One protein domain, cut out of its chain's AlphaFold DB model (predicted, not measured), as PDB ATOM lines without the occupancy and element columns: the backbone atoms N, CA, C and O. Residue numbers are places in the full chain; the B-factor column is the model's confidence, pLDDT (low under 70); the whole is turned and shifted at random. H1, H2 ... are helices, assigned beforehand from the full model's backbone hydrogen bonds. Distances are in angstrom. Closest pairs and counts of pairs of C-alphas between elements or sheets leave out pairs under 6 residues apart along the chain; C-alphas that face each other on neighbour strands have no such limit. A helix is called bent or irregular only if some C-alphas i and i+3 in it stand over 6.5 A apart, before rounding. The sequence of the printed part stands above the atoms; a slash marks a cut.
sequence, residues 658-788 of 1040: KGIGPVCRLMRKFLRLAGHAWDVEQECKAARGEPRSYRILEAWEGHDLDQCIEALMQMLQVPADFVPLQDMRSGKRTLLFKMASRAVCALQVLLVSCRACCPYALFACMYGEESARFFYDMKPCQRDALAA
ATOM      1  N   LYS A 658     -31.187  -6.562 -21.980       97.25
ATOM      2  CA  LYS A 658     -32.496  -6.387 -21.339       97.25
ATOM      3  C   LYS A 658     -32.383  -6.695 -19.846       97.25
ATOM      4  O   LYS A 658     -32.806  -5.867 -19.047       97.25
ATOM      5  N   GLY A 659     -31.721  -7.806 -19.511       96.88
ATOM      6  CA  GLY A 659     -31.339  -8.234 -18.167       96.88
ATOM      7  C   GLY A 659     -30.731  -7.112 -17.334       96.88
ATOM      8  O   GLY A 659     -31.319  -6.674 -16.349       96.88
ATOM      9  N   ILE A 660     -29.545  -6.644 -17.722       97.12
ATOM     10  CA  ILE A 660     -28.745  -5.703 -16.918       97.12
ATOM     11  C   ILE A 660     -29.334  -4.286 -16.869       97.12
ATOM     12  O   ILE A 660     -28.973  -3.481 -16.011       97.12
ATOM     13  N   GLY A 661     -30.223  -3.948 -17.808       96.38
ATOM     14  CA  GLY A 661     -30.716  -2.590 -18.028       96.38
ATOM     15  C   GLY A 661     -31.313  -1.915 -16.785       96.38
ATOM     16  O   GLY A 661     -30.862  -0.816 -16.451       96.38
ATOM     17  N   PRO A 662     -32.312  -2.517 -16.109       97.62
ATOM     18  CA  PRO A 662     -32.905  -1.961 -14.892       97.62
ATOM     19  C   PRO A 662     -31.880  -1.691 -13.787       97.62
ATOM     20  O   PRO A 662     -31.807  -0.568 -13.287       97.62
ATOM     21  N   VAL A 663     -31.008  -2.660 -13.489       98.06
ATOM     22  CA  VAL A 663     -30.017  -2.534 -12.408       98.06
ATOM     23  C   VAL A 663     -28.960  -1.470 -12.735       98.06
ATOM     24  O   VAL A 663     -28.589  -0.677 -11.874       98.06
ATOM     25  N   CYS A 664     -28.530  -1.356 -13.997       96.69
ATOM     26  CA  CYS A 664     -27.652  -0.265 -14.438       96.69
ATOM     27  C   CYS A 664     -28.301   1.120 -14.294       96.69
ATOM     28  O   CYS A 664     -27.609   2.092 -13.980       96.69
ATOM     29  N   ARG A 665     -29.619   1.241 -14.519       96.31
ATOM     30  CA  ARG A 665     -30.344   2.501 -14.278       96.31
ATOM     31  C   ARG A 665     -30.401   2.822 -12.789       96.31
ATOM     32  O   ARG A 665     -30.074   3.953 -12.437       96.31
ATOM     33  N   LEU A 666     -30.736   1.844 -11.945       97.75
ATOM     34  CA  LEU A 666     -30.726   1.988 -10.487       97.75
ATOM     35  C   LEU A 666     -29.352   2.458  -9.988       97.75
ATOM     36  O   LEU A 666     -29.258   3.453  -9.275       97.75
ATOM     37  N   MET A 667     -28.276   1.826 -10.465       97.88
ATOM     38  CA  MET A 667     -26.904   2.212 -10.135       97.88
ATOM     39  C   MET A 667     -26.606   3.682 -10.472       97.88
ATOM     40  O   MET A 667     -26.047   4.412  -9.659       97.88
ATOM     41  N   ARG A 668     -27.006   4.164 -11.659       96.12
ATOM     42  CA  ARG A 668     -26.828   5.584 -12.018       96.12
ATOM     43  C   ARG A 668     -27.636   6.524 -11.130       96.12
ATOM     44  O   ARG A 668     -27.152   7.618 -10.855       96.12
ATOM     45  N   LYS A 669     -28.844   6.129 -10.717       96.50
ATOM     46  CA  LYS A 669     -29.654   6.926  -9.790       96.50
ATOM     47  C   LYS A 669     -28.969   7.029  -8.428       96.50
ATOM     48  O   LYS A 669     -28.770   8.140  -7.953       96.50
ATOM     49  N   PHE A 670     -28.469   5.919  -7.883       97.44
ATOM     50  CA  PHE A 670     -27.734   5.928  -6.612       97.44
ATOM     51  C   PHE A 670     -26.460   6.778  -6.697       97.44
ATOM     52  O   PHE A 670     -26.205   7.585  -5.810       97.44
ATOM     53  N   LEU A 671     -25.713   6.707  -7.804       96.31
ATOM     54  CA  LEU A 671     -24.551   7.578  -8.023       96.31
ATOM     55  C   LEU A 671     -24.920   9.062  -8.202       96.31
ATOM     56  O   LEU A 671     -24.110   9.931  -7.878       96.31
ATOM     57  N   ARG A 672     -26.120   9.378  -8.714       95.12
ATOM     58  CA  ARG A 672     -26.636  10.756  -8.751       95.12
ATOM     59  C   ARG A 672     -26.971  11.239  -7.341       95.12
ATOM     60  O   ARG A 672     -26.520  12.324  -6.988       95.12
ATOM     61  N   LEU A 673     -27.708  10.444  -6.559       95.81
ATOM     62  CA  LEU A 673     -28.067  10.749  -5.167       95.81
ATOM     63  C   LEU A 673     -26.817  10.962  -4.304       95.81
ATOM     64  O   LEU A 673     -26.730  11.925  -3.544       95.81
ATOM     65  N   ALA A 674     -25.801  10.122  -4.492       94.75
ATOM     66  CA  ALA A 674     -24.501  10.241  -3.844       94.75
ATOM     67  C   ALA A 674     -23.727  11.510  -4.231       94.75
ATOM     68  O   ALA A 674     -22.758  11.878  -3.574       94.75
ATOM     69  N   GLY A 675     -24.079  12.171  -5.335       92.88
ATOM     70  CA  GLY A 675     -23.340  13.305  -5.873       92.88
ATOM     71  C   GLY A 675     -23.612  14.613  -5.130       92.88
ATOM     72  O   GLY A 675     -24.742  14.929  -4.781       92.88
ATOM     73  N   HIS A 676     -22.584  15.456  -5.005       90.12
ATOM     74  CA  HIS A 676     -22.710  16.819  -4.466       90.12
ATOM     75  C   HIS A 676     -23.707  17.696  -5.247       90.12
ATOM     76  O   HIS A 676     -24.292  18.627  -4.706       90.12
ATOM     77  N   ALA A 677     -23.885  17.434  -6.546       88.56
ATOM     78  CA  ALA A 677     -24.852  18.170  -7.356       88.56
ATOM     79  C   ALA A 677     -26.289  17.981  -6.844       88.56
ATOM     80  O   ALA A 677     -27.076  18.915  -6.934       88.56
ATOM     81  N   TRP A 678     -26.606  16.807  -6.288       94.50
ATOM     82  CA  TRP A 678     -27.909  16.540  -5.692       94.50
ATOM     83  C   TRP A 678     -28.089  17.304  -4.374       94.50
ATOM     84  O   TRP A 678     -29.133  17.912  -4.185       94.50
ATOM     85  N   ASP A 679     -27.061  17.381  -3.516       90.94
ATOM     86  CA  ASP A 679     -27.134  18.187  -2.283       90.94
ATOM     87  C   ASP A 679     -27.422  19.662  -2.594       90.94
ATOM     88  O   ASP A 679     -28.302  20.258  -1.983       90.94
ATOM     89  N   VAL A 680     -26.736  20.223  -3.597       88.62
ATOM     90  CA  VAL A 680     -26.960  21.606  -4.051       88.62
ATOM     91  C   VAL A 680     -28.365  21.776  -4.622       88.62
ATOM     92  O   VAL A 680     -29.021  22.766  -4.325       88.62
ATOM     93  N   GLU A 681     -28.849  20.815  -5.418       91.12
ATOM     94  CA  GLU A 681     -30.224  20.824  -5.933       91.12
ATOM     95  C   GLU A 681     -31.231  20.907  -4.774       91.12
ATOM     96  O   GLU A 681     -32.104  21.770  -4.789       91.12
ATOM     97  N   GLN A 682     -31.066  20.082  -3.738       94.94
ATOM     98  CA  GLN A 682     -31.945  20.047  -2.563       94.94
ATOM     99  C   GLN A 682     -31.824  21.291  -1.670       94.94
ATOM    100  O   GLN A 682     -32.825  21.773  -1.145       94.94
ATOM    101  N   GLU A 683     -30.625  21.853  -1.519       89.38
ATOM    102  CA  GLU A 683     -30.416  23.130  -0.827       89.38
ATOM    103  C   GLU A 683     -31.083  24.288  -1.576       89.38
ATOM    104  O   GLU A 683     -31.723  25.133  -0.954       89.38
ATOM    105  N   CYS A 684     -31.016  24.301  -2.910       87.62
ATOM    106  CA  CYS A 684     -31.726  25.280  -3.727       87.62
ATOM    107  C   CYS A 684     -33.249  25.118  -3.663       87.62
ATOM    108  O   CYS A 684     -33.956  26.120  -3.762       87.62
ATOM    109  N   LYS A 685     -33.775  23.896  -3.511       91.62
ATOM    110  CA  LYS A 685     -35.207  23.678  -3.243       91.62
ATOM    111  C   LYS A 685     -35.600  24.296  -1.903       91.62
ATOM    112  O   LYS A 685     -36.457  25.173  -1.878       91.62
ATOM    113  N   ALA A 686     -34.872  23.955  -0.841       91.31
ATOM    114  CA  ALA A 686     -35.108  24.499   0.496       91.31
ATOM    115  C   ALA A 686     -35.046  26.037   0.523       91.31
ATOM    116  O   ALA A 686     -35.920  26.686   1.088       91.31
ATOM    117  N   ALA A 687     -34.052  26.634  -0.144       88.00
ATOM    118  CA  ALA A 687     -33.897  28.088  -0.228       88.00
ATOM    119  C   ALA A 687     -35.047  28.788  -0.978       88.00
ATOM    120  O   ALA A 687     -35.257  29.985  -0.794       88.00
ATOM    121  N   ARG A 688     -35.787  28.057  -1.821       90.62
ATOM    122  CA  ARG A 688     -36.988  28.540  -2.520       90.62
ATOM    123  C   ARG A 688     -38.283  28.263  -1.748       90.62
ATOM    124  O   ARG A 688     -39.353  28.557  -2.265       90.62
ATOM    125  N   GLY A 689     -38.199  27.689  -0.546       92.69
ATOM    126  CA  GLY A 689     -39.362  27.229   0.215       92.69
ATOM    127  C   GLY A 689     -39.997  25.949  -0.340       92.69
ATOM    128  O   GLY A 689     -41.060  25.550   0.119       92.69
ATOM    129  N   GLU A 690     -39.365  25.293  -1.319       94.81
ATOM    130  CA  GLU A 690     -39.803  23.983  -1.799       94.81
ATOM    131  C   GLU A 690     -39.370  22.893  -0.800       94.81
ATOM    132  O   GLU A 690     -38.297  23.007  -0.187       94.81
ATOM    133  N   PRO A 691     -40.146  21.803  -0.655       94.38
ATOM    134  CA  PRO A 691     -39.787  20.712   0.236       94.38
ATOM    135  C   PRO A 691     -38.447  20.095  -0.175       94.38
ATOM    136  O   PRO A 691     -38.208  19.732  -1.334       94.38
ATOM    137  N   ARG A 692     -37.558  19.985   0.810       95.44
ATOM    138  CA  ARG A 692     -36.251  19.353   0.676       95.44
ATOM    139  C   ARG A 692     -36.382  17.853   0.908       95.44
ATOM    140  O   ARG A 692     -36.962  17.439   1.903       95.44
ATOM    141  N   SER A 693     -35.747  17.057   0.055       97.12
ATOM    142  CA  SER A 693     -35.550  15.630   0.306       97.12
ATOM    143  C   SER A 693     -34.148  15.329   0.853       97.12
ATOM    144  O   SER A 693     -33.201  16.110   0.691       97.12
ATOM    145  N   TYR A 694     -34.010  14.172   1.496       97.75
ATOM    146  CA  TYR A 694     -32.790  13.693   2.146       97.75
ATOM    147  C   TYR A 694     -32.453  12.288   1.647       97.75
ATOM    148  O   TYR A 694     -33.344  11.481   1.405       97.75
ATOM    149  N   ARG A 695     -31.161  11.953   1.531       97.88
ATOM    150  CA  ARG A 695     -30.727  10.644   1.002       97.88
ATOM    151  C   ARG A 695     -31.333   9.470   1.766       97.88
ATOM    152  O   ARG A 695     -31.656   8.452   1.164       97.88
ATOM    153  N   ILE A 696     -31.453   9.609   3.086       98.06
ATOM    154  CA  ILE A 696     -32.024   8.573   3.945       98.06
ATOM    155  C   ILE A 696     -33.543   8.439   3.759       98.06
ATOM    156  O   ILE A 696     -34.037   7.316   3.803       98.06
ATOM    157  N   LEU A 697     -34.250   9.539   3.464       97.50
ATOM    158  CA  LEU A 697     -35.674   9.517   3.113       97.50
ATOM    159  C   LEU A 697     -35.895   8.856   1.757       97.50
ATOM    160  O   LEU A 697     -36.644   7.896   1.683       97.50
ATOM    161  N   GLU A 698     -35.158   9.265   0.720       98.06
ATOM    162  CA  GLU A 698     -35.209   8.617  -0.605       98.06
ATOM    163  C   GLU A 698     -34.899   7.112  -0.512       98.06
ATOM    164  O   GLU A 698     -35.434   6.281  -1.250       98.06
ATOM    165  N   ALA A 699     -34.002   6.738   0.407       97.75
ATOM    166  CA  ALA A 699     -33.681   5.344   0.652       97.75
ATOM    167  C   ALA A 699     -34.818   4.586   1.352       97.75
ATOM    168  O   ALA A 699     -35.040   3.429   0.993       97.75
ATOM    169  N   TRP A 700     -35.504   5.215   2.310       97.44
ATOM    170  CA  TRP A 700     -36.672   4.661   2.996       97.44
ATOM    171  C   TRP A 700     -37.878   4.527   2.061       97.44
ATOM    172  O   TRP A 700     -38.445   3.443   1.983       97.44
ATOM    173  N   GLU A 701     -38.209   5.579   1.304       96.94
ATOM    174  CA  GLU A 701     -39.321   5.576   0.342       96.94
ATOM    175  C   GLU A 701     -39.150   4.493  -0.724       96.94
ATOM    176  O   GLU A 701     -40.117   3.887  -1.166       96.94
ATOM    177  N   GLY A 702     -37.914   4.245  -1.168       96.75
ATOM    178  CA  GLY A 702     -37.626   3.115  -2.047       96.75
ATOM    179  C   GLY A 702     -38.145   3.251  -3.484       96.75
ATOM    180  O   GLY A 702     -37.920   2.330  -4.265       96.75
ATOM    181  N   HIS A 703     -38.709   4.395  -3.892       97.19
ATOM    182  CA  HIS A 703     -39.280   4.620  -5.233       97.19
ATOM    183  C   HIS A 703     -38.379   4.149  -6.390       97.19
ATOM    184  O   HIS A 703     -38.827   3.524  -7.354       97.19
ATOM    185  N   ASP A 704     -37.077   4.427  -6.308       96.81
ATOM    186  CA  ASP A 704     -36.110   4.016  -7.328       96.81
ATOM    187  C   ASP A 704     -35.913   2.498  -7.404       96.81
ATOM    188  O   ASP A 704     -35.667   1.955  -8.487       96.81
ATOM    189  N   LEU A 705     -35.987   1.833  -6.252       97.69
ATOM    190  CA  LEU A 705     -35.852   0.391  -6.108       97.69
ATOM    191  C   LEU A 705     -37.114  -0.312  -6.602       97.69
ATOM    192  O   LEU A 705     -36.993  -1.258  -7.379       97.69
ATOM    193  N   ASP A 706     -38.288   0.213  -6.262       97.69
ATOM    194  CA  ASP A 706     -39.576  -0.296  -6.729       97.69
ATOM    195  C   ASP A 706     -39.679  -0.205  -8.249       97.69
ATOM    196  O   ASP A 706     -39.927  -1.211  -8.904       97.69
ATOM    197  N   GLN A 707     -39.328   0.942  -8.846       97.50
ATOM    198  CA  GLN A 707     -39.260   1.082 -10.308       97.50
ATOM    199  C   GLN A 707     -38.279   0.090 -10.956       97.50
ATOM    200  O   GLN A 707     -38.468  -0.338 -12.099       97.50
ATOM    201  N   CYS A 708     -37.184  -0.253 -10.269       98.12
ATOM    202  CA  CYS A 708     -36.228  -1.242 -10.759       98.12
ATOM    203  C   CYS A 708     -36.813  -2.659 -10.704       98.12
ATOM    204  O   CYS A 708     -36.726  -3.385 -11.697       98.12
ATOM    205  N   ILE A 709     -37.416  -3.039  -9.573       98.19
ATOM    206  CA  ILE A 709     -38.049  -4.346  -9.366       98.19
ATOM    207  C   ILE A 709     -39.229  -4.509 -10.317       98.19
ATOM    208  O   ILE A 709     -39.298  -5.514 -11.015       98.19
ATOM    209  N   GLU A 710     -40.093  -3.506 -10.433       97.69
ATOM    210  CA  GLU A 710     -41.210  -3.500 -11.371       97.69
ATOM    211  C   GLU A 710     -40.711  -3.693 -12.806       97.69
ATOM    212  O   GLU A 710     -41.188  -4.579 -13.511       97.69
ATOM    213  N   ALA A 711     -39.673  -2.963 -13.227       96.88
ATOM    214  CA  ALA A 711     -39.090  -3.145 -14.554       96.88
ATOM    215  C   ALA A 711     -38.513  -4.559 -14.769       96.88
ATOM    216  O   ALA A 711     -38.567  -5.070 -15.888       96.88
ATOM    217  N   LEU A 712     -37.956  -5.197 -13.732       97.19
ATOM    218  CA  LEU A 712     -37.487  -6.587 -13.788       97.19
ATOM    219  C   LEU A 712     -38.656  -7.583 -13.835       97.19
ATOM    220  O   LEU A 712     -38.580  -8.567 -14.567       97.19
ATOM    221  N   MET A 713     -39.744  -7.323 -13.112       96.69
ATOM    222  CA  MET A 713     -40.949  -8.159 -13.106       96.69
ATOM    223  C   MET A 713     -41.718  -8.054 -14.425       96.69
ATOM    224  O   MET A 713     -42.119  -9.072 -14.986       96.69
ATOM    225  N   GLN A 714     -41.826  -6.855 -15.000       95.62
ATOM    226  CA  GLN A 714     -42.397  -6.638 -16.333       95.62
ATOM    227  C   GLN A 714     -41.653  -7.451 -17.405       95.62
ATOM    228  O   GLN A 714     -42.264  -7.942 -18.350       95.62
ATOM    229  N   MET A 715     -40.340  -7.670 -17.257       94.50
ATOM    230  CA  MET A 715     -39.574  -8.520 -18.181       94.50
ATOM    231  C   MET A 715     -39.964 -10.001 -18.127       94.50
ATOM    232  O   MET A 715     -39.663 -10.727 -19.072       94.50
ATOM    233  N   LEU A 716     -40.596 -10.454 -17.042       90.38
ATOM    234  CA  LEU A 716     -41.115 -11.817 -16.918       90.38
ATOM    235  C   LEU A 716     -42.482 -11.976 -17.593       90.38
ATOM    236  O   LEU A 716     -42.833 -13.079 -18.003       90.38
ATOM    237  N   GLN A 717     -43.229 -10.877 -17.712       91.75
ATOM    238  CA  GLN A 717     -44.581 -10.848 -18.270       91.75
ATOM    239  C   GLN A 717     -44.582 -10.534 -19.769       91.75
ATOM    240  O   GLN A 717     -45.387 -11.076 -20.523       91.75
ATOM    241  N   VAL A 718     -43.667  -9.672 -20.219       89.19
ATOM    242  CA  VAL A 718     -43.614  -9.208 -21.607       89.19
ATOM    243  C   VAL A 718     -42.744 -10.146 -22.456       89.19
ATOM    244  O   VAL A 718     -41.600 -10.427 -22.080       89.19
ATOM    245  N   PRO A 719     -43.228 -10.611 -23.626       87.12
ATOM    246  CA  PRO A 719     -42.423 -11.386 -24.564       87.12
ATOM    247  C   PRO A 719     -41.114 -10.679 -24.936       87.12
ATOM    248  O   PRO A 719     -41.069  -9.463 -25.093       87.12
ATOM    249  N   ALA A 720     -40.038 -11.447 -25.121       91.38
ATOM    250  CA  ALA A 720     -38.732 -10.923 -25.522       91.38
ATOM    251  C   ALA A 720     -38.683 -10.640 -27.036       91.38
ATOM    252  O   ALA A 720     -37.910 -11.229 -27.782       91.38
ATOM    253  N   ASP A 721     -39.521  -9.720 -27.486       91.62
ATOM    254  CA  ASP A 721     -39.761  -9.317 -28.875       91.62
ATOM    255  C   ASP A 721     -38.605  -8.545 -29.546       91.62
ATOM    256  O   ASP A 721     -38.672  -8.177 -30.718       91.62
ATOM    257  N   PHE A 722     -37.521  -8.332 -28.807       92.50
ATOM    258  CA  PHE A 722     -36.221  -7.851 -29.278       92.50
ATOM    259  C   PHE A 722     -35.230  -8.992 -29.582       92.50
ATOM    260  O   PHE A 722     -34.120  -8.728 -30.043       92.50
ATOM    261  N   VAL A 723     -35.588 -10.246 -29.282       96.06
ATOM    262  CA  VAL A 723     -34.794 -11.441 -29.598       96.06
ATOM    263  C   VAL A 723     -35.165 -11.915 -31.009       96.06
ATOM    264  O   VAL A 723     -36.355 -11.953 -31.323       96.06
ATOM    265  N   PRO A 724     -34.192 -12.292 -31.863       96.12
ATOM    266  CA  PRO A 724     -34.495 -12.872 -33.169       96.12
ATOM    267  C   PRO A 724     -35.454 -14.066 -33.054       96.12
ATOM    268  O   PRO A 724     -35.309 -14.889 -32.149       96.12
ATOM    269  N   LEU A 725     -36.387 -14.216 -33.996       94.88
ATOM    270  CA  LEU A 725     -37.373 -15.306 -34.041       94.88
ATOM    271  C   LEU A 725     -36.716 -16.684 -33.903       94.88
ATOM    272  O   LEU A 725     -37.188 -17.523 -33.139       94.88
ATOM    273  N   GLN A 726     -35.591 -16.899 -34.587       93.69
ATOM    274  CA  GLN A 726     -34.834 -18.158 -34.544       93.69
ATOM    275  C   GLN A 726     -34.282 -18.508 -33.147       93.69
ATOM    276  O   GLN A 726     -34.116 -19.691 -32.819       93.69
ATOM    277  N   ASP A 727     -34.051 -17.485 -32.320       94.75
ATOM    278  CA  ASP A 727     -33.513 -17.583 -30.964       94.75
ATOM    279  C   ASP A 727     -34.610 -17.557 -29.888       94.75
ATOM    280  O   ASP A 727     -34.304 -17.745 -28.706       94.75
ATOM    281  N   MET A 728     -35.884 -17.341 -30.254       92.19
ATOM    282  CA  MET A 728     -37.025 -17.314 -29.326       92.19
ATOM    283  C   MET A 728     -37.379 -18.715 -28.806       92.19
ATOM    284  O   MET A 728     -38.448 -19.271 -29.040       92.19
ATOM    285  N   ARG A 729     -36.442 -19.295 -28.061       91.62
ATOM    286  CA  ARG A 729     -36.497 -20.637 -27.488       91.62
ATOM    287  C   ARG A 729     -36.597 -20.568 -25.973       91.62
ATOM    288  O   ARG A 729     -36.283 -19.551 -25.345       91.62
ATOM    289  N   SER A 730     -36.963 -21.696 -25.367       92.19
ATOM    290  CA  SER A 730     -37.017 -21.850 -23.909       92.19
ATOM    291  C   SER A 730     -35.701 -21.454 -23.233       92.19
ATOM    292  O   SER A 730     -35.740 -20.827 -22.179       92.19
ATOM    293  N   GLY A 731     -34.545 -21.718 -23.856       93.50
ATOM    294  CA  GLY A 731     -33.231 -21.342 -23.323       93.50
ATOM    295  C   GLY A 731     -33.063 -19.835 -23.088       93.50
ATOM    296  O   GLY A 731     -32.615 -19.433 -22.015       93.50
ATOM    297  N   LYS A 732     -33.480 -18.982 -24.035       94.12
ATOM    298  CA  LYS A 732     -33.392 -17.515 -23.890       94.12
ATOM    299  C   LYS A 732     -34.381 -16.967 -22.879       94.12
ATOM    300  O   LYS A 732     -34.004 -16.133 -22.060       94.12
ATOM    301  N   ARG A 733     -35.607 -17.497 -22.873       92.75
ATOM    302  CA  ARG A 733     -36.608 -17.178 -21.844       92.75
ATOM    303  C   ARG A 733     -36.114 -17.573 -20.451       92.75
ATOM    304  O   ARG A 733     -36.213 -16.781 -19.526       92.75
ATOM    305  N   THR A 734     -35.507 -18.753 -20.326       95.56
ATOM    306  CA  THR A 734     -34.927 -19.253 -19.071       95.56
ATOM    307  C   THR A 734     -33.758 -18.389 -18.615       95.56
ATOM    308  O   THR A 734     -33.662 -18.079 -17.432       95.56
ATOM    309  N   LEU A 735     -32.872 -17.972 -19.526       95.88
ATOM    310  CA  LEU A 735     -31.773 -17.065 -19.192       95.88
ATOM    311  C   LEU A 735     -32.301 -15.706 -18.715       95.88
ATOM    312  O   LEU A 735     -31.868 -15.231 -17.669       95.88
ATOM    313  N   LEU A 736     -33.267 -15.116 -19.429       96.50
ATOM    314  CA  LEU A 736     -33.889 -13.848 -19.041       96.50
ATOM    315  C   LEU A 736     -34.564 -13.948 -17.667       96.50
ATOM    316  O   LEU A 736     -34.335 -13.089 -16.817       96.50
ATOM    317  N   PHE A 737     -35.323 -15.024 -17.434       96.69
ATOM    318  CA  PHE A 737     -35.928 -15.334 -16.140       96.69
ATOM    319  C   PHE A 737     -34.864 -15.423 -15.043       96.69
ATOM    320  O   PHE A 737     -34.931 -14.679 -14.073       96.69
ATOM    321  N   LYS A 738     -33.817 -16.240 -15.228       97.62
ATOM    322  CA  LYS A 738     -32.715 -16.376 -14.260       97.62
ATOM    323  C   LYS A 738     -32.056 -15.033 -13.946       97.62
ATOM    324  O   LYS A 738     -31.787 -14.752 -12.780       97.62
ATOM    325  N   MET A 739     -31.810 -14.206 -14.963       98.00
ATOM    326  CA  MET A 739     -31.219 -12.878 -14.789       98.00
ATOM    327  C   MET A 739     -32.122 -11.950 -13.977       98.00
ATOM    328  O   MET A 739     -31.631 -11.300 -13.055       98.00
ATOM    329  N   ALA A 740     -33.415 -11.892 -14.299       97.56
ATOM    330  CA  ALA A 740     -34.375 -11.062 -13.578       97.56
ATOM    331  C   ALA A 740     -34.575 -11.559 -12.140       97.56
ATOM    332  O   ALA A 740     -34.407 -10.784 -11.203       97.56
ATOM    333  N   SER A 741     -34.823 -12.857 -11.942       97.56
ATOM    334  CA  SER A 741     -35.015 -13.455 -10.618       97.56
ATOM    335  C   SER A 741     -33.792 -13.283  -9.720       97.56
ATOM    336  O   SER A 741     -33.944 -12.907  -8.562       97.56
ATOM    337  N   ARG A 742     -32.571 -13.500 -10.235       97.81
ATOM    338  CA  ARG A 742     -31.336 -13.327  -9.448       97.81
ATOM    339  C   ARG A 742     -31.117 -11.867  -9.055       97.81
ATOM    340  O   ARG A 742     -30.729 -11.614  -7.918       97.81
ATOM    341  N   ALA A 743     -31.423 -10.923  -9.948       97.69
ATOM    342  CA  ALA A 743     -31.382  -9.499  -9.631       97.69
ATOM    343  C   ALA A 743     -32.430  -9.115  -8.571       97.69
ATOM    344  O   ALA A 743     -32.063  -8.510  -7.570       97.69
ATOM    345  N   VAL A 744     -33.700  -9.513  -8.737       98.12
ATOM    346  CA  VAL A 744     -34.778  -9.224  -7.772       98.12
ATOM    347  C   VAL A 744     -34.458  -9.816  -6.401       98.12
ATOM    348  O   VAL A 744     -34.500  -9.092  -5.413       98.12
ATOM    349  N   CYS A 745     -34.055 -11.087  -6.323       98.00
ATOM    350  CA  CYS A 745     -33.705 -11.721  -5.047       98.00
ATOM    351  C   CYS A 745     -32.518 -11.021  -4.370       98.00
ATOM    352  O   CYS A 745     -32.550 -10.773  -3.165       98.00
ATOM    353  N   ALA A 746     -31.478 -10.671  -5.135       97.81
ATOM    354  CA  ALA A 746     -30.332  -9.946  -4.596       97.81
ATOM    355  C   ALA A 746     -30.737  -8.555  -4.083       97.81
ATOM    356  O   ALA A 746     -30.356  -8.183  -2.978       97.81
ATOM    357  N   LEU A 747     -31.540  -7.801  -4.838       98.25
ATOM    358  CA  LEU A 747     -32.040  -6.487  -4.427       98.25
ATOM    359  C   LEU A 747     -32.961  -6.577  -3.200       98.25
ATOM    360  O   LEU A 747     -32.825  -5.767  -2.282       98.25
ATOM    361  N   GLN A 748     -33.836  -7.583  -3.142       97.75
ATOM    362  CA  GLN A 748     -34.733  -7.824  -2.013       97.75
ATOM    363  C   GLN A 748     -33.949  -8.039  -0.715       97.75
ATOM    364  O   GLN A 748     -34.236  -7.413   0.307       97.75
ATOM    365  N   VAL A 749     -32.941  -8.912  -0.754       97.00
ATOM    366  CA  VAL A 749     -32.133  -9.258   0.423       97.00
ATOM    367  C   VAL A 749     -31.179  -8.128   0.799       97.00
ATOM    368  O   VAL A 749     -31.028  -7.816   1.977       97.00
ATOM    369  N   LEU A 750     -30.509  -7.517  -0.182       96.88
ATOM    370  CA  LEU A 750     -29.450  -6.546   0.087       96.88
ATOM    371  C   LEU A 750     -29.986  -5.145   0.401       96.88
ATOM    372  O   LEU A 750     -29.346  -4.430   1.171       96.88
ATOM    373  N   LEU A 751     -31.110  -4.737  -0.196       97.56
ATOM    374  CA  LEU A 751     -31.632  -3.371  -0.103       97.56
ATOM    375  C   LEU A 751     -33.034  -3.307   0.498       97.56
ATOM    376  O   LEU A 751     -33.175  -2.653   1.526       97.56
ATOM    377  N   VAL A 752     -34.037  -3.971  -0.092       97.62
ATOM    378  CA  VAL A 752     -35.447  -3.828   0.342       97.62
ATOM    379  C   VAL A 752     -35.595  -4.200   1.817       97.62
ATOM    380  O   VAL A 752     -36.037  -3.392   2.626       97.62
ATOM    381  N   SER A 753     -35.126  -5.392   2.193       95.75
ATOM    382  CA  SER A 753     -35.246  -5.896   3.568       95.75
ATOM    383  C   SER A 753     -34.477  -5.029   4.571       95.75
ATOM    384  O   SER A 753     -34.933  -4.817   5.691       95.75
ATOM    385  N   CYS A 754     -33.319  -4.490   4.168       94.12
ATOM    386  CA  CYS A 754     -32.535  -3.592   5.016       94.12
ATOM    387  C   CYS A 754     -33.214  -2.228   5.208       94.12
ATOM    388  O   CYS A 754     -33.167  -1.683   6.307       94.12
ATOM    389  N   ARG A 755     -33.831  -1.680   4.155       96.56
ATOM    390  CA  ARG A 755     -34.492  -0.363   4.161       96.56
ATOM    391  C   ARG A 755     -35.879  -0.381   4.804       96.56
ATOM    392  O   ARG A 755     -36.313   0.638   5.320       96.56
ATOM    393  N   ALA A 756     -36.524  -1.544   4.865       95.12
ATOM    394  CA  ALA A 756     -37.745  -1.744   5.646       95.12
ATOM    395  C   ALA A 756     -37.505  -1.721   7.173       95.12
ATOM    396  O   ALA A 756     -38.457  -1.716   7.950       95.12
ATOM    397  N   CYS A 757     -36.244  -1.736   7.619       95.38
ATOM    398  CA  CYS A 757     -35.864  -1.779   9.030       95.38
ATOM    399  C   CYS A 757     -35.245  -0.452   9.511       95.38
ATOM    400  O   CYS A 757     -35.041   0.496   8.748       95.38
ATOM    401  N   CYS A 758     -34.911  -0.379  10.804       96.81
ATOM    402  CA  CYS A 758     -34.119   0.726  11.347       96.81
ATOM    403  C   CYS A 758     -32.671   0.682  10.809       96.81
ATOM    404  O   CYS A 758     -32.124  -0.411  10.632       96.81
ATOM    405  N   PRO A 759     -32.056   1.845  10.524       97.50
ATOM    406  CA  PRO A 759     -32.510   3.195  10.883       97.50
ATOM    407  C   PRO A 759     -33.462   3.843   9.867       97.50
ATOM    408  O   PRO A 759     -33.991   4.904  10.156       97.50
ATOM    409  N   TYR A 760     -33.680   3.268   8.684       98.06
ATOM    410  CA  TYR A 760     -34.447   3.920   7.612       98.06
ATOM    411  C   TYR A 760     -35.891   4.209   8.037       98.06
ATOM    412  O   TYR A 760     -36.355   5.336   7.890       98.06
ATOM    413  N   ALA A 761     -36.555   3.228   8.658       97.38
ATOM    414  CA  ALA A 761     -37.929   3.362   9.143       97.38
ATOM    415  C   ALA A 761     -38.131   4.494  10.166       97.38
ATOM    416  O   ALA A 761     -39.225   5.040  10.251       97.38
ATOM    417  N   LEU A 762     -37.087   4.898  10.904       98.12
ATOM    418  CA  LEU A 762     -37.163   6.038  11.826       98.12
ATOM    419  C   LEU A 762     -37.544   7.331  11.092       98.12
ATOM    420  O   LEU A 762     -38.296   8.149  11.617       98.12
ATOM    421  N   PHE A 763     -37.058   7.510   9.864       98.06
ATOM    422  CA  PHE A 763     -37.272   8.743   9.115       98.06
ATOM    423  C   PHE A 763     -38.693   8.877   8.551       98.06
ATOM    424  O   PHE A 763     -39.072   9.975   8.153       98.06
ATOM    425  N   ALA A 764     -39.523   7.829   8.642       96.44
ATOM    426  CA  ALA A 764     -40.968   7.930   8.425       96.44
ATOM    427  C   ALA A 764     -41.618   8.991   9.334       96.44
ATOM    428  O   ALA A 764     -42.606   9.618   8.958       96.44
ATOM    429  N   CYS A 765     -41.023   9.256  10.506       97.69
ATOM    430  CA  CYS A 765     -41.503  10.266  11.448       97.69
ATOM    431  C   CYS A 765     -41.444  11.703  10.896       97.69
ATOM    432  O   CYS A 765     -42.021  12.599  11.506       97.69
ATOM    433  N   MET A 766     -40.771  11.948   9.765       97.50
ATOM    434  CA  MET A 766     -40.754  13.259   9.102       97.50
ATOM    435  C   MET A 766     -42.018  13.538   8.265       97.50
ATOM    436  O   MET A 766     -42.242  14.681   7.883       97.50
ATOM    437  N   TYR A 767     -42.853  12.528   7.984       96.44
ATOM    438  CA  TYR A 767     -44.074  12.667   7.168       96.44
ATOM    439  C   TYR A 767     -45.360  12.849   7.991       96.44
ATOM    440  O   TYR A 767     -46.457  12.709   7.456       96.44
ATOM    441  N   GLY A 768     -45.247  13.131   9.290       96.50
ATOM    442  CA  GLY A 768     -46.391  13.314  10.180       96.50
ATOM    443  C   GLY A 768     -46.655  12.132  11.113       96.50
ATOM    444  O   GLY A 768     -45.954  11.117  11.112       96.50
ATOM    445  N   GLU A 769     -47.690  12.283  11.941       97.12
ATOM    446  CA  GLU A 769     -47.997  11.353  13.032       97.12
ATOM    447  C   GLU A 769     -48.368   9.946  12.539       97.12
ATOM    448  O   GLU A 769     -47.930   8.961  13.130       97.12
ATOM    449  N   GLU A 770     -49.133   9.828  11.452       96.38
ATOM    450  CA  GLU A 770     -49.559   8.530  10.912       96.38
ATOM    451  C   GLU A 770     -48.361   7.685  10.457       96.38
ATOM    452  O   GLU A 770     -48.200   6.540  10.882       96.38
ATOM    453  N   SER A 771     -47.453   8.284   9.688       95.81
ATOM    454  CA  SER A 771     -46.197   7.651   9.275       95.81
ATOM    455  C   SER A 771     -45.284   7.347  10.467       95.81
ATOM    456  O   SER A 771     -44.587   6.332  10.475       95.81
ATOM    457  N   ALA A 772     -45.306   8.181  11.513       97.00
ATOM    458  CA  ALA A 772     -44.575   7.906  12.745       97.00
ATOM    459  C   ALA A 772     -45.122   6.674  13.487       97.00
ATOM    460  O   ALA A 772     -44.331   5.900  14.031       97.00
ATOM    461  N   ARG A 773     -46.444   6.439  13.491       97.00
ATOM    462  CA  ARG A 773     -47.046   5.255  14.138       97.00
ATOM    463  C   ARG A 773     -46.473   3.957  13.582       97.00
ATOM    464  O   ARG A 773     -46.091   3.104  14.373       97.00
ATOM    465  N   PHE A 774     -46.259   3.872  12.267       95.81
ATOM    466  CA  PHE A 774     -45.599   2.717  11.649       95.81
ATOM    467  C   PHE A 774     -44.246   2.384  12.305       95.81
ATOM    468  O   PHE A 774     -43.958   1.222  12.591       95.81
ATOM    469  N   PHE A 775     -43.423   3.397  12.596       97.19
ATOM    470  CA  PHE A 775     -42.150   3.211  13.297       97.19
ATOM    471  C   PHE A 775     -42.342   2.770  14.758       97.19
ATOM    472  O   PHE A 775     -41.641   1.871  15.234       97.19
ATOM    473  N   TYR A 776     -43.291   3.369  15.481       97.81
ATOM    474  CA  TYR A 776     -43.557   3.007  16.879       97.81
ATOM    475  C   TYR A 776     -44.210   1.628  17.039       97.81
ATOM    476  O   TYR A 776     -43.972   0.971  18.054       97.81
ATOM    477  N   ASP A 777     -44.918   1.144  16.020       97.12
ATOM    478  CA  ASP A 777     -45.490  -0.202  15.967       97.12
ATOM    479  C   ASP A 777     -44.422  -1.285  15.725       97.12
ATOM    480  O   ASP A 777     -44.640  -2.470  16.006       97.12
ATOM    481  N   MET A 778     -43.221  -0.903  15.263       96.75
ATOM    482  CA  MET A 778     -42.103  -1.838  15.117       96.75
ATOM    483  C   MET A 778     -41.693  -2.422  16.468       96.75
ATOM    484  O   MET A 778     -41.531  -1.709  17.465       96.75
ATOM    485  N   LYS A 779     -41.415  -3.728  16.493       96.81
ATOM    486  CA  LYS A 779     -41.005  -4.427  17.718       96.81
ATOM    487  C   LYS A 779     -39.656  -3.893  18.218       96.81
ATOM    488  O   LYS A 779     -38.777  -3.621  17.399       96.81
ATOM    489  N   PRO A 780     -39.406  -3.847  19.541       96.75
ATOM    490  CA  PRO A 780     -38.124  -3.390  20.080       96.75
ATOM    491  C   PRO A 780     -36.893  -4.115  19.513       96.75
ATOM    492  O   PRO A 780     -35.847  -3.496  19.360       96.75
ATOM    493  N   CYS A 781     -37.011  -5.396  19.141       95.69
ATOM    494  CA  CYS A 781     -35.920  -6.165  18.528       95.69
ATOM    495  C   CYS A 781     -35.569  -5.745  17.089       95.69
ATOM    496  O   CYS A 781     -34.514  -6.130  16.593       95.69
ATOM    497  N   GLN A 782     -36.432  -4.976  16.419       95.25
ATOM    498  CA  GLN A 782     -36.200  -4.430  15.076       95.25
ATOM    499  C   GLN A 782     -35.594  -3.018  15.116       95.25
ATOM    500  O   GLN A 782     -35.268  -2.458  14.068       95.25
ATOM    501  N   ARG A 783     -35.463  -2.433  16.313       96.50
ATOM    502  CA  ARG A 783     -34.909  -1.096  16.529       96.50
ATOM    503  C   ARG A 783     -33.405  -1.213  16.738       96.50
ATOM    504  O   ARG A 783     -32.947  -1.947  17.612       96.50
ATOM    505  N   ASP A 784     -32.635  -0.488  15.934       96.00
ATOM    506  CA  ASP A 784     -31.191  -0.380  16.128       96.00
ATOM    507  C   ASP A 784     -30.856   0.547  17.314       96.00
ATOM    508  O   ASP A 784     -31.739   1.046  18.019       96.00
ATOM    509  N   ALA A 785     -29.566   0.770  17.583       95.88
ATOM    510  CA  ALA A 785     -29.151   1.594  18.717       95.88
ATOM    511  C   ALA A 785     -29.620   3.058  18.594       95.88
ATOM    512  O   ALA A 785     -29.929   3.678  19.618       95.88
ATOM    513  N   LEU A 786     -29.717   3.586  17.369       97.31
ATOM    514  CA  LEU A 786     -30.241   4.922  17.094       97.31
ATOM    515  C   LEU A 786     -31.747   4.991  17.368       97.31
ATOM    516  O   LEU A 786     -32.179   5.818  18.166       97.31
ATOM    517  N   ALA A 787     -32.536   4.093  16.782       97.88
ATOM    518  CA  ALA A 787     -33.981   4.020  16.981       97.88
ATOM    519  C   ALA A 787     -34.350   3.764  18.449       97.88
ATOM    520  O   ALA A 787     -35.282   4.366  18.979       97.88
ATOM    521  N   ALA A 788     -33.594   2.922  19.157       97.62
ATOM    522  CA  ALA A 788     -33.804   2.703  20.583       97.62
ATOM    523  C   ALA A 788     -33.523   3.970  21.411       97.62
ATOM    524  O   ALA A 788     -34.229   4.237  22.381       97.62
TER     525      ALA A 788
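What this domain is: This is residues 658 to 788 of the 1040 residues of the protein "Hypothetical protein" of Symbiodinium microadriaticum (UniProt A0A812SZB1). Three long helices, H1, H4 and H5, make a loose up-and-down bundle, each running against the one before; H1 and H5 splay apart toward one end, where the short helices H3, H6, H7 and H8 gather. H2 lies beyond the end of H1, and residues 718 to 729 loop out at the opposite end. The printed part, 131 residues with eight named helices in order H1 to H8, is all helix and loose: radius of gyration of the C-alphas 18.9 A, spans 56 by 39 by 22 A.

How they stand to each other: Start at H1, residues 658 to 673: it touches H4, residues 703 to 717, at a shallow tilt of 4 degrees, opposite ways, closest at C-alphas 662 and 708, 5.4 A. Its residues 658 to 663 alone touch H5, residues 730 to 755, closest at C-alphas 659 and 739, 5.7 A. H4 and H5 form a hairpin, closest at C-alphas 712 and 740, 5.5 A. H2, residues 676 to 687, touches no helix. H3, residues 695 to 701, touches H6, residues 760 to 767, about perpendicular at 86 degrees, closest at C-alphas 700 and 760, 5.2 A. H6 forms a hairpin with H7, residues 769 to 777, closest at C-alphas 765 and 772, 4.1 A; H8, residues 785 to 788, is near H6. O i to N i+4 pairs are all within hydrogen-bond range in H2 and H3, but 10 of 12 in H1, 10 of 11 in H4, 20 of 22 in H5, 3 of 5 in H7 and 0 of 4 in H6, which has 5 of 5 O i to N i+3 pairs; H8 is too short.

Where its parts are: Find C-alpha 658 at (-32.496, -6.387, -21.339); H1 runs 24.0 A, irregular at C-alphas 659 and 662, 7.2 A apart. H5 runs 35.4 A to C-alpha 755 at (-34.492, -0.363, 4.161), kinked 35 degrees near residue 748, only just irregular at C-alphas 750 and 753, 6.8 A.

The domain as a whole: C-alphas 726 and 788 are farthest apart, 59.0 A. The printed part has no cut; the H4 to H5 link is long; no printed residue is under 70.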